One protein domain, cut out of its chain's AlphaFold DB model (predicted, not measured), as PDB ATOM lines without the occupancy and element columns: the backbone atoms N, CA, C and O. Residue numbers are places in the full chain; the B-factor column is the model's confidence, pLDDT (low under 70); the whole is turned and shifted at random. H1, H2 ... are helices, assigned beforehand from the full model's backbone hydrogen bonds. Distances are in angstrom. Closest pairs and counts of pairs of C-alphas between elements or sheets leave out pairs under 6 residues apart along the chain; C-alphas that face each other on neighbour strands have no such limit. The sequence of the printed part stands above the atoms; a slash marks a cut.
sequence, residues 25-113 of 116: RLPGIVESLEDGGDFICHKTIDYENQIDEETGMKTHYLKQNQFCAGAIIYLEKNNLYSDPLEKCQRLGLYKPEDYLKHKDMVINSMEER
ATOM      1  N   ARG A  25     162.014 123.756 126.594       91.06
ATOM      2  CA  ARG A  25     161.259 123.173 127.709       91.06
ATOM      3  C   ARG A  25     159.765 123.082 127.434       91.06
ATOM      4  O   ARG A  25     159.159 122.076 127.782       91.06
ATOM      5  N   LEU A  26     159.154 124.131 126.885       91.31
ATOM      6  CA  LEU A  26     157.721 124.109 126.579       91.31
ATOM      7  C   LEU A  26     157.389 123.181 125.394       91.31
ATOM      8  O   LEU A  26     156.461 122.390 125.554       91.31
ATOM      9  N   PRO A  27     158.153 123.193 124.281       91.62
ATOM     10  CA  PRO A  27     158.042 122.176 123.236       91.62
ATOM     11  C   PRO A  27     158.136 120.748 123.778       91.62
ATOM     12  O   PRO A  27     157.228 119.962 123.538       91.62
ATOM     13  N   GLY A  28     159.140 120.441 124.607       91.88
ATOM     14  CA  GLY A  28     159.289 119.097 125.178       91.88
ATOM     15  C   GLY A  28     158.146 118.682 126.115       91.88
ATOM     16  O   GLY A  28     157.850 117.499 126.246       91.88
ATOM     17  N   ILE A  29     157.462 119.636 126.765       91.75
ATOM     18  CA  ILE A  29     156.236 119.329 127.524       91.75
ATOM     19  C   ILE A  29     155.102 118.928 126.575       91.75
ATOM     20  O   ILE A  29     154.348 118.019 126.906       91.75
ATOM     21  N   VAL A  30     154.948 119.608 125.436       91.06
ATOM     22  CA  VAL A  30     153.897 119.281 124.458       91.06
ATOM     23  C   VAL A  30     154.159 117.932 123.804       91.06
ATOM     24  O   VAL A  30     153.253 117.110 123.796       91.06
ATOM     25  N   GLU A  31     155.391 117.675 123.370       91.38
ATOM     26  CA  GLU A  31     155.807 116.376 122.824       91.38
ATOM     27  C   GLU A  31     155.491 115.240 123.810       91.38
ATOM     28  O   GLU A  31     154.795 114.286 123.476       91.38
ATOM     29  N   SER A  32     155.863 115.406 125.085       89.69
ATOM     30  CA  SER A  32     155.544 114.418 126.120       89.69
ATOM     31  C   SER A  32     154.040 114.200 126.325       89.69
ATOM     32  O   SER A  32     153.655 113.106 126.726       89.69
ATOM     33  N   LEU A  33     153.195 115.216 126.126       88.38
ATOM     34  CA  LEU A  33     151.739 115.088 126.264       88.38
ATOM     35  C   LEU A  33     151.123 114.321 125.089       88.38
ATOM     36  O   LEU A  33     150.202 113.527 125.305       88.38
ATOM     37  N   GLU A  34     151.632 114.560 123.880       86.00
ATOM     38  CA  GLU A  34     151.230 113.862 122.653       86.00
ATOM     39  C   GLU A  34     151.630 112.384 122.692       86.00
ATOM     40  O   GLU A  34     150.826 111.525 122.330       86.00
ATOM     41  N   ASP A  35     152.793 112.077 123.273       87.06
ATOM     42  CA  ASP A  35     153.289 110.713 123.517       87.06
ATOM     43  C   ASP A  35     152.552 109.975 124.657       87.06
ATOM     44  O   ASP A  35     152.996 108.940 125.160       87.06
ATOM     45  N   GLY A  36     151.404 110.497 125.097       77.56
ATOM     46  CA  GLY A  36     150.567 109.883 126.127       77.56
ATOM     47  C   GLY A  36     151.053 110.109 127.556       77.56
ATOM     48  O   GLY A  36     150.556 109.466 128.484       77.56
ATOM     49  N   GLY A  37     151.991 111.033 127.755       81.88
ATOM     50  CA  GLY A  37     152.356 111.526 129.072       81.88
ATOM     51  C   GLY A  37     151.281 112.423 129.676       81.88
ATOM     52  O   GLY A  37     150.316 112.851 129.034       81.88
ATOM     53  N   ASP A  38     151.462 112.730 130.954       82.69
ATOM     54  CA  ASP A  38     150.681 113.720 131.668       82.69
ATOM     55  C   ASP A  38     151.537 114.923 132.068       82.69
ATOM     56  O   ASP A  38     152.766 114.894 132.117       82.69
ATOM     57  N   PHE A  39     150.869 116.040 132.354       85.88
ATOM     58  CA  PHE A  39     151.545 117.213 132.887       85.88
ATOM     59  C   PHE A  39     150.826 117.714 134.129       85.88
ATOM     60  O   PHE A  39     149.769 118.356 134.065       85.88
ATOM     61  N   ILE A  40     151.420 117.425 135.284       89.88
ATOM     62  CA  ILE A  40     150.924 117.868 136.582       89.88
ATOM     63  C   ILE A  40     151.236 119.353 136.779       89.88
ATOM     64  O   ILE A  40     152.307 119.865 136.452       89.88
ATOM     65  N   CYS A  41     150.282 120.088 137.342       90.19
ATOM     66  CA  CYS A  41     150.484 121.478 137.704       90.19
ATOM     67  C   CYS A  41     151.594 121.584 138.758       90.19
ATOM     68  O   CYS A  41     151.419 121.133 139.889       90.19
ATOM     69  N   HIS A  42     152.685 122.279 138.425       85.06
ATOM     70  CA  HIS A  42     153.828 122.500 139.323       85.06
ATOM     71  C   HIS A  42     153.470 123.164 140.669       85.06
ATOM     72  O   HIS A  42     154.243 123.074 141.610       85.06
ATOM     73  N   LYS A  43     152.304 123.826 140.791       84.81
ATOM     74  CA  LYS A  43     151.809 124.385 142.071       84.81
ATOM     75  C   LYS A  43     151.063 123.378 142.947       84.81
ATOM     76  O   LYS A  43     150.631 123.727 144.039       84.81
ATOM     77  N   THR A  44     150.798 122.191 142.424       82.31
ATOM     78  CA  THR A  44     150.057 121.135 143.124       82.31
ATOM     79  C   THR A  44     150.929 119.939 143.457       82.31
ATOM     80  O   THR A  44     150.482 119.093 144.219       82.31
ATOM     81  N   ILE A  45     152.143 119.894 142.899       80.62
ATOM     82  CA  ILE A  45     153.140 118.886 143.234       80.62
ATOM     83  C   ILE A  45     153.632 119.178 144.646       80.62
ATOM     84  O   ILE A  45     154.174 120.250 144.916       80.62
ATOM     85  N   ASP A  46     153.445 118.208 145.526       75.06
ATOM     86  CA  ASP A  46     154.163 118.147 146.788       75.06
ATOM     87  C   ASP A  46     155.516 117.483 146.520       75.06
ATOM     88  O   ASP A  46     155.584 116.292 146.223       75.06
ATOM     89  N   TYR A  47     156.586 118.276 146.513       70.44
ATOM     90  CA  TYR A  47     157.938 117.774 146.263       70.44
ATOM     91  C   TYR A  47     158.554 117.098 147.492       70.44
ATOM     92  O   TYR A  47     159.489 116.317 147.336       70.44
ATOM     93  N   GLU A  48     158.033 117.377 148.686       70.75
ATOM     94  CA  GLU A  48     158.575 116.863 149.944       70.75
ATOM     95  C   GLU A  48     157.983 115.492 150.274       70.75
ATOM     96  O   GLU A  48     158.704 114.601 150.721       70.75
ATOM     97  N   ASN A  49     156.703 115.277 149.960       68.50
ATOM     98  CA  ASN A  49     155.976 114.061 150.319       68.50
ATOM     99  C   ASN A  49     155.582 113.226 149.102       68.50
ATOM    100  O   ASN A  49     154.448 112.771 149.015       68.50
ATOM    101  N   GLN A  50     156.510 112.990 148.167       71.38
ATOM    102  CA  GLN A  50     156.296 112.141 146.982       71.38
ATOM    103  C   GLN A  50     156.159 110.648 147.296       71.38
ATOM    104  O   GLN A  50     156.580 109.846 146.484       71.38
ATOM    105  N   ILE A  51     155.636 110.241 148.449       72.56
ATOM    106  CA  ILE A  51     155.532 108.829 148.828       72.56
ATOM    107  C   ILE A  51     154.078 108.398 148.693       72.56
ATOM    108  O   ILE A  51     153.183 108.992 149.287       72.56
ATOM    109  N   ASP A  52     153.850 107.369 147.889       68.81
ATOM    110  CA  ASP A  52     152.563 106.705 147.790       68.81
ATOM    111  C   ASP A  52     152.245 106.009 149.121       68.81
ATOM    112  O   ASP A  52     153.025 105.182 149.590       68.81
ATOM    113  N   GLU A  53     151.124 106.357 149.756       71.25
ATOM    114  CA  GLU A  53     150.777 105.847 151.094       71.25
ATOM    115  C   GLU A  53     150.530 104.328 151.113       71.25
ATOM    116  O   GLU A  53     150.680 103.700 152.158       71.25
ATOM    117  N   GLU A  54     150.150 103.739 149.977       74.69
ATOM    118  CA  GLU A  54     149.801 102.320 149.863       74.69
ATOM    119  C   GLU A  54     151.029 101.451 149.564       74.69
ATOM    120  O   GLU A  54     151.206 100.384 150.151       74.69
ATOM    121  N   THR A  55     151.908 101.921 148.678       76.75
ATOM    122  CA  THR A  55     153.084 101.172 148.209       76.75
ATOM    123  C   THR A  55     154.390 101.599 148.879       76.75
ATOM    124  O   THR A  55     155.392 100.893 148.782       76.75
ATOM    125  N   GLY A  56     154.416 102.759 149.541       75.94
ATOM    126  CA  GLY A  56     155.622 103.349 150.129       75.94
ATOM    127  C   GLY A  56     156.654 103.822 149.097       75.94
ATOM    128  O   GLY A  56     157.777 104.175 149.462       75.94
ATOM    129  N   MET A  57     156.310 103.823 147.806       74.06
ATOM    130  CA  MET A  57     157.223 104.172 146.718       74.06
ATOM    131  C   MET A  57     157.152 105.653 146.358       74.06
ATOM    132  O   MET A  57     156.126 106.307 146.550       74.06
ATOM    133  N   LYS A  58     158.235 106.182 145.769       70.81
ATOM    134  CA  LYS A  58     158.193 107.536 145.213       70.81
ATOM    135  C   LYS A  58     157.211 107.606 144.037       70.81
ATOM    136  O   LYS A  58     157.374 106.860 143.077       70.81
ATOM    137  N   THR A  59     156.232 108.505 144.091       69.44
ATOM    138  CA  THR A  59     155.206 108.684 143.056       69.44
ATOM    139  C   THR A  59     154.913 110.157 142.768       69.44
ATOM    140  O   THR A  59     154.923 111.015 143.651       69.44
ATOM    141  N   HIS A  60     154.568 110.435 141.511       63.97
ATOM    142  CA  HIS A  60     154.029 111.719 141.062       63.97
ATOM    143  C   HIS A  60     152.492 111.708 140.963       63.97
ATOM    144  O   HIS A  60     151.910 112.649 140.428       63.97
ATOM    145  N   TYR A  61     151.814 110.692 141.506       64.81
ATOM    146  CA  TYR A  61     150.358 110.507 141.400       64.81
ATOM    147  C   TYR A  61     149.621 110.657 142.733       64.81
ATOM    148  O   TYR A  61     148.669 109.938 143.029       64.81
ATOM    149  N   LEU A  62     150.033 111.616 143.554       70.19
ATOM    150  CA  LEU A  62     149.394 111.838 144.847       70.19
ATOM    151  C   LEU A  62     148.028 112.529 144.717       70.19
ATOM    152  O   LEU A  62     147.763 113.255 143.755       70.19
ATOM    153  N   LYS A  63     147.158 112.367 145.724       69.75
ATOM    154  CA  LYS A  63     145.783 112.922 145.742       69.75
ATOM    155  C   LYS A  63     145.732 114.435 145.468       69.75
ATOM    156  O   LYS A  63     144.775 114.931 144.856       69.75
ATOM    157  N   GLN A  64     146.741 115.177 145.921       74.25
ATOM    158  CA  GLN A  64     146.885 116.621 145.741       74.25
ATOM    159  C   GLN A  64     147.263 117.015 144.313       74.25
ATOM    160  O   GLN A  64     146.873 118.103 143.876       74.25
ATOM    161  N   ASN A  65     147.901 116.126 143.551       81.88
ATOM    162  CA  ASN A  65     148.367 116.422 142.206       81.88
ATOM    163  C   ASN A  65     147.172 116.641 141.270       81.88
ATOM    164  O   ASN A  65     146.187 115.888 141.237       81.88
ATOM    165  N   GLN A  66     147.216 117.755 140.545       88.12
ATOM    166  CA  GLN A  66     146.198 118.114 139.565       88.12
ATOM    167  C   GLN A  66     146.829 118.233 138.187       88.12
ATOM    168  O   GLN A  66     147.918 118.789 138.058       88.12
ATOM    169  N   PHE A  67     146.105 117.805 137.154       91.25
ATOM    170  CA  PHE A  67     146.483 118.093 135.779       91.25
ATOM    171  C   PHE A  67     146.603 119.603 135.570       91.25
ATOM    172  O   PHE A  67     145.836 120.410 136.116       91.25
ATOM    173  N   CYS A  68     147.593 120.003 134.782       94.31
ATOM    174  CA  CYS A  68     147.811 121.393 134.438       94.31
ATOM    175  C   CYS A  68     146.682 121.896 133.535       94.31
ATOM    176  O   CYS A  68     146.598 121.543 132.364       94.31
ATOM    177  N   ALA A  69     145.853 122.797 134.064       95.62
ATOM    178  CA  ALA A  69     144.778 123.417 133.294       95.62
ATOM    179  C   ALA A  69     145.282 124.137 132.031       95.62
ATOM    180  O   ALA A  69     144.601 124.114 131.017       95.62
ATOM    181  N   GLY A  70     146.469 124.754 132.076       95.69
ATOM    182  CA  GLY A  70     147.051 125.398 130.895       95.69
ATOM    183  C   GLY A  70     147.419 124.407 129.792       95.69
ATOM    184  O   GLY A  70     147.172 124.704 128.631       95.69
ATOM    185  N   ALA A  71     147.928 123.229 130.163       95.12
ATOM    186  CA  ALA A  71     148.227 122.163 129.209       95.12
ATOM    187  C   ALA A  71     146.944 121.595 128.592       95.12
ATOM    188  O   ALA A  71     146.849 121.520 127.376       95.12
ATOM    189  N   ILE A  72     145.926 121.298 129.415       94.75
ATOM    190  CA  ILE A  72     144.611 120.847 128.926       94.75
ATOM    191  C   ILE A  72     144.047 121.864 127.929       94.75
ATOM    192  O   ILE A  72     143.711 121.503 126.812       94.75
ATOM    193  N   ILE A  73     143.996 123.149 128.292       96.06
ATOM    194  CA  ILE A  73     143.484 124.196 127.393       96.06
ATOM    195  C   ILE A  73     144.285 124.249 126.090       96.06
ATOM    196  O   ILE A  73     143.690 124.413 125.032       96.06
ATOM    197  N   TYR A  74     145.613 124.142 126.157       95.38
ATOM    198  CA  TYR A  74     146.458 124.161 124.967       95.38
ATOM    199  C   TYR A  74     146.150 122.988 124.026       95.38
ATOM    200  O   TYR A  74     145.974 123.217 122.831       95.38
ATOM    201  N   LEU A  75     146.027 121.768 124.560       93.38
ATOM    202  CA  LEU A  75     145.688 120.576 123.778       93.38
ATOM    203  C   LEU A  75     144.297 120.704 123.147       93.38
ATOM    204  O   LEU A  75     144.153 120.553 121.939       93.38
ATOM    205  N   GLU A  76     143.290 121.082 123.938       93.75
ATOM    206  CA  GLU A  76     141.900 121.225 123.482       93.75
ATOM    207  C   GLU A  76     141.752 122.313 122.406       93.75
ATOM    208  O   GLU A  76     140.999 122.153 121.448       93.75
ATOM    209  N   LYS A  77     142.487 123.430 122.522       94.31
ATOM    210  CA  LYS A  77     142.481 124.505 121.512       94.31
ATOM    211  C   LYS A  77     143.097 124.069 120.187       94.31
ATOM    212  O   LYS A  77     142.638 124.514 119.141       94.31
ATOM    213  N   ASN A  78     144.149 123.261 120.254       91.81
ATOM    214  CA  ASN A  78     144.908 122.818 119.089       91.81
ATOM    215  C   ASN A  78     144.443 121.453 118.562       91.81
ATOM    216  O   ASN A  78     145.030 120.940 117.616       91.81
ATOM    217  N   ASN A  79     143.385 120.881 119.150       89.69
ATOM    218  CA  ASN A  79     142.881 119.545 118.838       89.69
ATOM    219  C   ASN A  79     143.993 118.476 118.884       89.69
ATOM    220  O   ASN A  79     144.065 117.598 118.022       89.69
ATOM    221  N   LEU A  80     144.881 118.599 119.874       89.31
ATOM    222  CA  LEU A  80     145.997 117.686 120.102       89.31
ATOM    223  C   LEU A  80     145.576 116.548 121.023       89.31
ATOM    224  O   LEU A  80     144.710 116.695 121.890       89.31
ATOM    225  N   TYR A  81     146.222 115.408 120.829       81.31
ATOM    226  CA  TYR A  81     145.882 114.168 121.498       81.31
ATOM    227  C   TYR A  81     146.662 113.993 122.804       81.31
ATOM    228  O   TYR A  81     147.818 114.386 122.907       81.31
ATOM    229  N   SER A  82     146.026 113.386 123.807       87.62
ATOM    230  CA  SER A  82     146.697 112.893 125.010       87.62
ATOM    231  C   SER A  82     145.915 111.703 125.556       87.62
ATOM    232  O   SER A  82     144.780 111.840 126.021       87.62
ATOM    233  N   ASP A  83     146.541 110.530 125.498       86.31
ATOM    234  CA  ASP A  83     145.994 109.226 125.895       86.31
ATOM    235  C   ASP A  83     145.325 109.247 127.296       86.31
ATOM    236  O   ASP A  83     144.191 108.770 127.447       86.31
ATOM    237  N   PRO A  84     145.961 109.816 128.349       86.94
ATOM    238  CA  PRO A  84     145.359 109.896 129.680       86.94
ATOM    239  C   PRO A  84     144.160 110.846 129.741       86.94
ATOM    240  O   PRO A  84     143.168 110.546 130.415       86.94
ATOM    241  N   LEU A  85     144.231 111.991 129.053       88.44
ATOM    242  CA  LEU A  85     143.153 112.976 129.058       88.44
ATOM    243  C   LEU A  85     141.933 112.458 128.302       88.44
ATOM    244  O   LEU A  85     140.835 112.526 128.845       88.44
ATOM    245  N   GLU A  86     142.105 111.838 127.135       89.44
ATOM    246  CA  GLU A  86     140.989 111.256 126.384       89.44
ATOM    247  C   GLU A  86     140.223 110.223 127.232       89.44
ATOM    248  O   GLU A  86     138.992 110.269 127.336       89.44
ATOM    249  N   LYS A  87     140.943 109.324 127.922       90.75
ATOM    250  CA  LYS A  87     140.341 108.351 128.852       90.75
ATOM    251  C   LYS A  87     139.582 109.053 129.979       90.75
ATOM    252  O   LYS A  87     138.441 108.693 130.271       90.75
ATOM    253  N   CYS A  88     140.170 110.083 130.586       90.94
ATOM    254  CA  CYS A  88     139.518 110.851 131.647       90.94
ATOM    255  C   CYS A  88     138.268 111.599 131.158       90.94
ATOM    256  O   CYS A  88     137.275 111.663 131.885       90.94
ATOM    257  N   GLN A  89     138.292 112.135 129.938       91.81
ATOM    258  CA  GLN A  89     137.149 112.793 129.311       91.81
ATOM    259  C   GLN A  89     136.017 111.794 129.052       91.81
ATOM    260  O   GLN A  89     134.875 112.054 129.429       91.81
ATOM    261  N   ARG A  90     136.328 110.621 128.477       92.88
ATOM    262  CA  ARG A  90     135.356 109.539 128.222       92.88
ATOM    263  C   ARG A  90     134.693 109.028 129.498       92.88
ATOM    264  O   ARG A  90     133.498 108.749 129.496       92.88
ATOM    265  N   LEU A  91     135.447 108.947 130.593       94.25
ATOM    266  CA  LEU A  91     134.936 108.581 131.918       94.25
ATOM    267  C   LEU A  91     134.161 109.718 132.612       94.25
ATOM    268  O   LEU A  91     133.691 109.547 133.735       94.25
ATOM    269  N   GLY A  92     134.041 110.892 131.983       92.38
ATOM    270  CA  GLY A  92     133.344 112.051 132.541       92.38
ATOM    271  C   GLY A  92     134.076 112.728 133.704       92.38
ATOM    272  O   GLY A  92     133.474 113.536 134.413       92.38
ATOM    273  N   LEU A  93     135.366 112.436 133.914       91.56
ATOM    274  CA  LEU A  93     136.171 113.015 134.999       91.56
ATOM    275  C   LEU A  93     136.483 114.498 134.765       91.56
ATOM    276  O   LEU A  93     136.733 115.249 135.717       91.56
ATOM    277  N   TYR A  94     136.455 114.939 133.506       92.31
ATOM    278  CA  TYR A  94     136.466 116.351 133.151       92.31
ATOM    279  C   TYR A  94     135.685 116.617 131.860       92.31
ATOM    280  O   TYR A  94     135.452 115.713 131.061       92.31
ATOM    281  N   LYS A  95     135.289 117.880 131.668       93.94
ATOM    282  CA  LYS A  95     134.656 118.380 130.444       93.94
ATOM    283  C   LYS A  95     135.513 119.500 129.850       93.94
ATOM    284  O   LYS A  95     135.861 120.408 130.611       93.94
ATOM    285  N   PRO A  96     135.836 119.499 128.545       93.69
ATOM    286  CA  PRO A  96     136.634 120.560 127.918       93.69
ATOM    287  C   PRO A  96     136.053 121.963 128.125       93.69
ATOM    288  O   PRO A  96     136.778 122.918 128.403       93.69
ATOM    289  N   GLU A  97     134.724 122.075 128.102       95.38
ATOM    290  CA  GLU A  97     133.970 123.305 128.377       95.38
ATOM    291  C   GLU A  97     134.353 123.955 129.714       95.38
ATOM    292  O   GLU A  97     134.338 125.182 129.843       95.38
ATOM    293  N   ASP A  98     134.756 123.152 130.710       95.56
ATOM    294  CA  ASP A  98     135.187 123.674 132.002       95.56
ATOM    295  C   ASP A  98     136.503 124.456 131.943       95.56
ATOM    296  O   ASP A  98     136.773 125.291 132.805       95.56
ATOM    297  N   TYR A  99     137.308 124.199 130.920       96.25
ATOM    298  CA  TYR A  99     138.639 124.758 130.728       96.25
ATOM    299  C   TYR A  99     138.631 125.838 129.645       96.25
ATOM    300  O   TYR A  99     139.237 126.898 129.816       96.25
ATOM    301  N   LEU A 100     137.888 125.615 128.556       96.19
ATOM    302  CA  LEU A 100     137.859 126.494 127.384       96.19
ATOM    303  C   LEU A 100     137.290 127.896 127.663       96.19
ATOM    304  O   LEU A 100     137.604 128.830 126.929       96.19
ATOM    305  N   LYS A 101     136.570 128.103 128.773       96.75
ATOM    306  CA  LYS A 101     136.222 129.446 129.292       96.75
ATOM    307  C   LYS A 101     137.439 130.314 129.658       96.75
ATOM    308  O   LYS A 101     137.294 131.514 129.861       96.75
ATOM    309  N   HIS A 102     138.640 129.738 129.713       96.56
ATOM    310  CA  HIS A 102     139.905 130.446 129.946       96.56
ATOM    311  C   HIS A 102     140.859 130.413 128.738       96.56
ATOM    312  O   HIS A 102     142.030 130.772 128.880       96.56
ATOM    313  N   LYS A 103     140.383 130.000 127.554       95.94
ATOM    314  CA  LYS A 103     141.206 129.797 126.347       95.94
ATOM    315  C   LYS A 103     142.021 131.019 125.920       95.94
ATOM    316  O   LYS A 103     143.129 130.861 125.414       95.94
ATOM    317  N   ASP A 104     141.506 132.221 126.174       95.75
ATOM    318  CA  ASP A 104     142.139 133.472 125.750       95.75
ATOM    319  C   ASP A 104     143.411 133.795 126.545       95.75
ATOM    320  O   ASP A 104     144.268 134.533 126.053       95.75
ATOM    321  N   MET A 105     143.562 133.212 127.743       95.44
ATOM    322  CA  MET A 105     144.753 133.354 128.590       95.44
ATOM    323  C   MET A 105     145.934 132.506 128.103       95.44
ATOM    324  O   MET A 105     147.086 132.808 128.417       95.44
ATOM    325  N   VAL A 106     145.636 131.413 127.403       96.44
ATOM    326  CA  VAL A 106     146.601 130.389 127.001       96.44
ATOM    327  C   VAL A 106     147.048 130.649 125.571       96.44
ATOM    328  O   VAL A 106     146.234 131.057 124.741       96.44
ATOM    329  N   ILE A 107     148.329 130.430 125.291       95.12
ATOM    330  CA  ILE A 107     148.902 130.564 123.948       95.12
ATOM    331  C   ILE A 107     148.159 129.685 122.927       95.12
ATOM    332  O   ILE A 107     147.605 128.641 123.280       95.12
ATOM    333  N   ASN A 108     148.070 130.120 121.672       92.19
ATOM    334  CA  ASN A 108     147.683 129.243 120.557       92.19
ATOM    335  C   ASN A 108     148.898 128.480 120.029       92.19
ATOM    336  O   ASN A 108     148.805 127.280 119.807       92.19
ATOM    337  N   SER A 109     150.035 129.162 119.913       90.56
ATOM    338  CA  SER A 109     151.295 128.612 119.426       90.56
ATOM    339  C   SER A 109     152.469 129.089 120.288       90.56
ATOM    340  O   SER A 109     152.333 130.018 121.090       90.56
ATOM    341  N   MET A 110     153.628 128.445 120.154       86.62
ATOM    342  CA  MET A 110     154.805 128.730 120.987       86.62
ATOM    343  C   MET A 110     155.322 130.161 120.810       86.62
ATOM    344  O   MET A 110     155.835 130.759 121.754       86.62
ATOM    345  N   GLU A 111     155.141 130.737 119.623       86.88
ATOM    346  CA  GLU A 111     155.573 132.089 119.269       86.88
ATOM    347  C   GLU A 111     154.806 133.176 120.032       86.88
ATOM    348  O   GLU A 111     155.313 134.282 120.194       86.88
ATOM    349  N   GLU A 112     153.609 132.875 120.548       88.81
ATOM    350  CA  GLU A 112     152.830 133.822 121.356       88.81
ATOM    351  C   GLU A 112     153.415 134.043 122.757       88.81
ATOM    352  O   GLU A 112     152.930 134.895 123.508       88.81
ATOM    353  N   ARG A 113     154.435 133.273 123.144       83.75
ATOM    354  CA  ARG A 113     155.060 133.406 124.452       83.75
ATOM    355  C   ARG A 113     155.960 134.639 124.496       83.75
ATOM    356  O   ARG A 113     156.969 134.723 123.804       83.75
TER     357      ARG A 113
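Overview. This is residues 25 to 113 of the 116 residues of an uncharacterized protein of Bacillus megaterium (UniProt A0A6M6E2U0). With little regular structure, four short helices gather at one end, H4 packing on H2, while the long loop of residues 35 to 68 runs out from them and folds back. Residues 87 to 92, of which 87 to 90 belong to H3, stick out. The printed part has 89 residues, 32 in named helices H1 to H4, and no named strand: all helix, only just compact, close to loose, radius of gyration of the C-alphas 14.0 A, spans 40 by 30 by 23 A.

Arrangement. H1, residues 25 to 34, is close to but not clearly touching H2, residues 69 to 78; the closest C-alphas, Val 30 and Ala 71, are 7.9 A apart. H2 touches H4, residues 97 to 100, closest at C-alphas Ile 73 and Tyr 99, 5.9 A. H3, residues 83 to 90, is close to but not clearly touching H1, closest at C-alphas Glu 34 and Asp 83, 7.7 A. Every O i to N i+4 pair is within hydrogen-bond range in H1, H2 and H3; H4 is too short for one, with 0 of 1 O i to N i+3 pairs within range.

Along the chain. H1 begins at C-alpha 25 (161.259, 123.173, 127.709) and is 14.6 A long, H2 14.2 A, H3 10.9 A; H4 ends at C-alpha 100 (137.859, 126.494, 127.384).

Size, cuts and confidence. The farthest C-alphas, Glu 54 and Glu 111, are 43.1 A apart. The printed part has no cut; the link H1 to H2 is long. pLDDT is under 70 at residues 49, 52, 59 to 61 and 63.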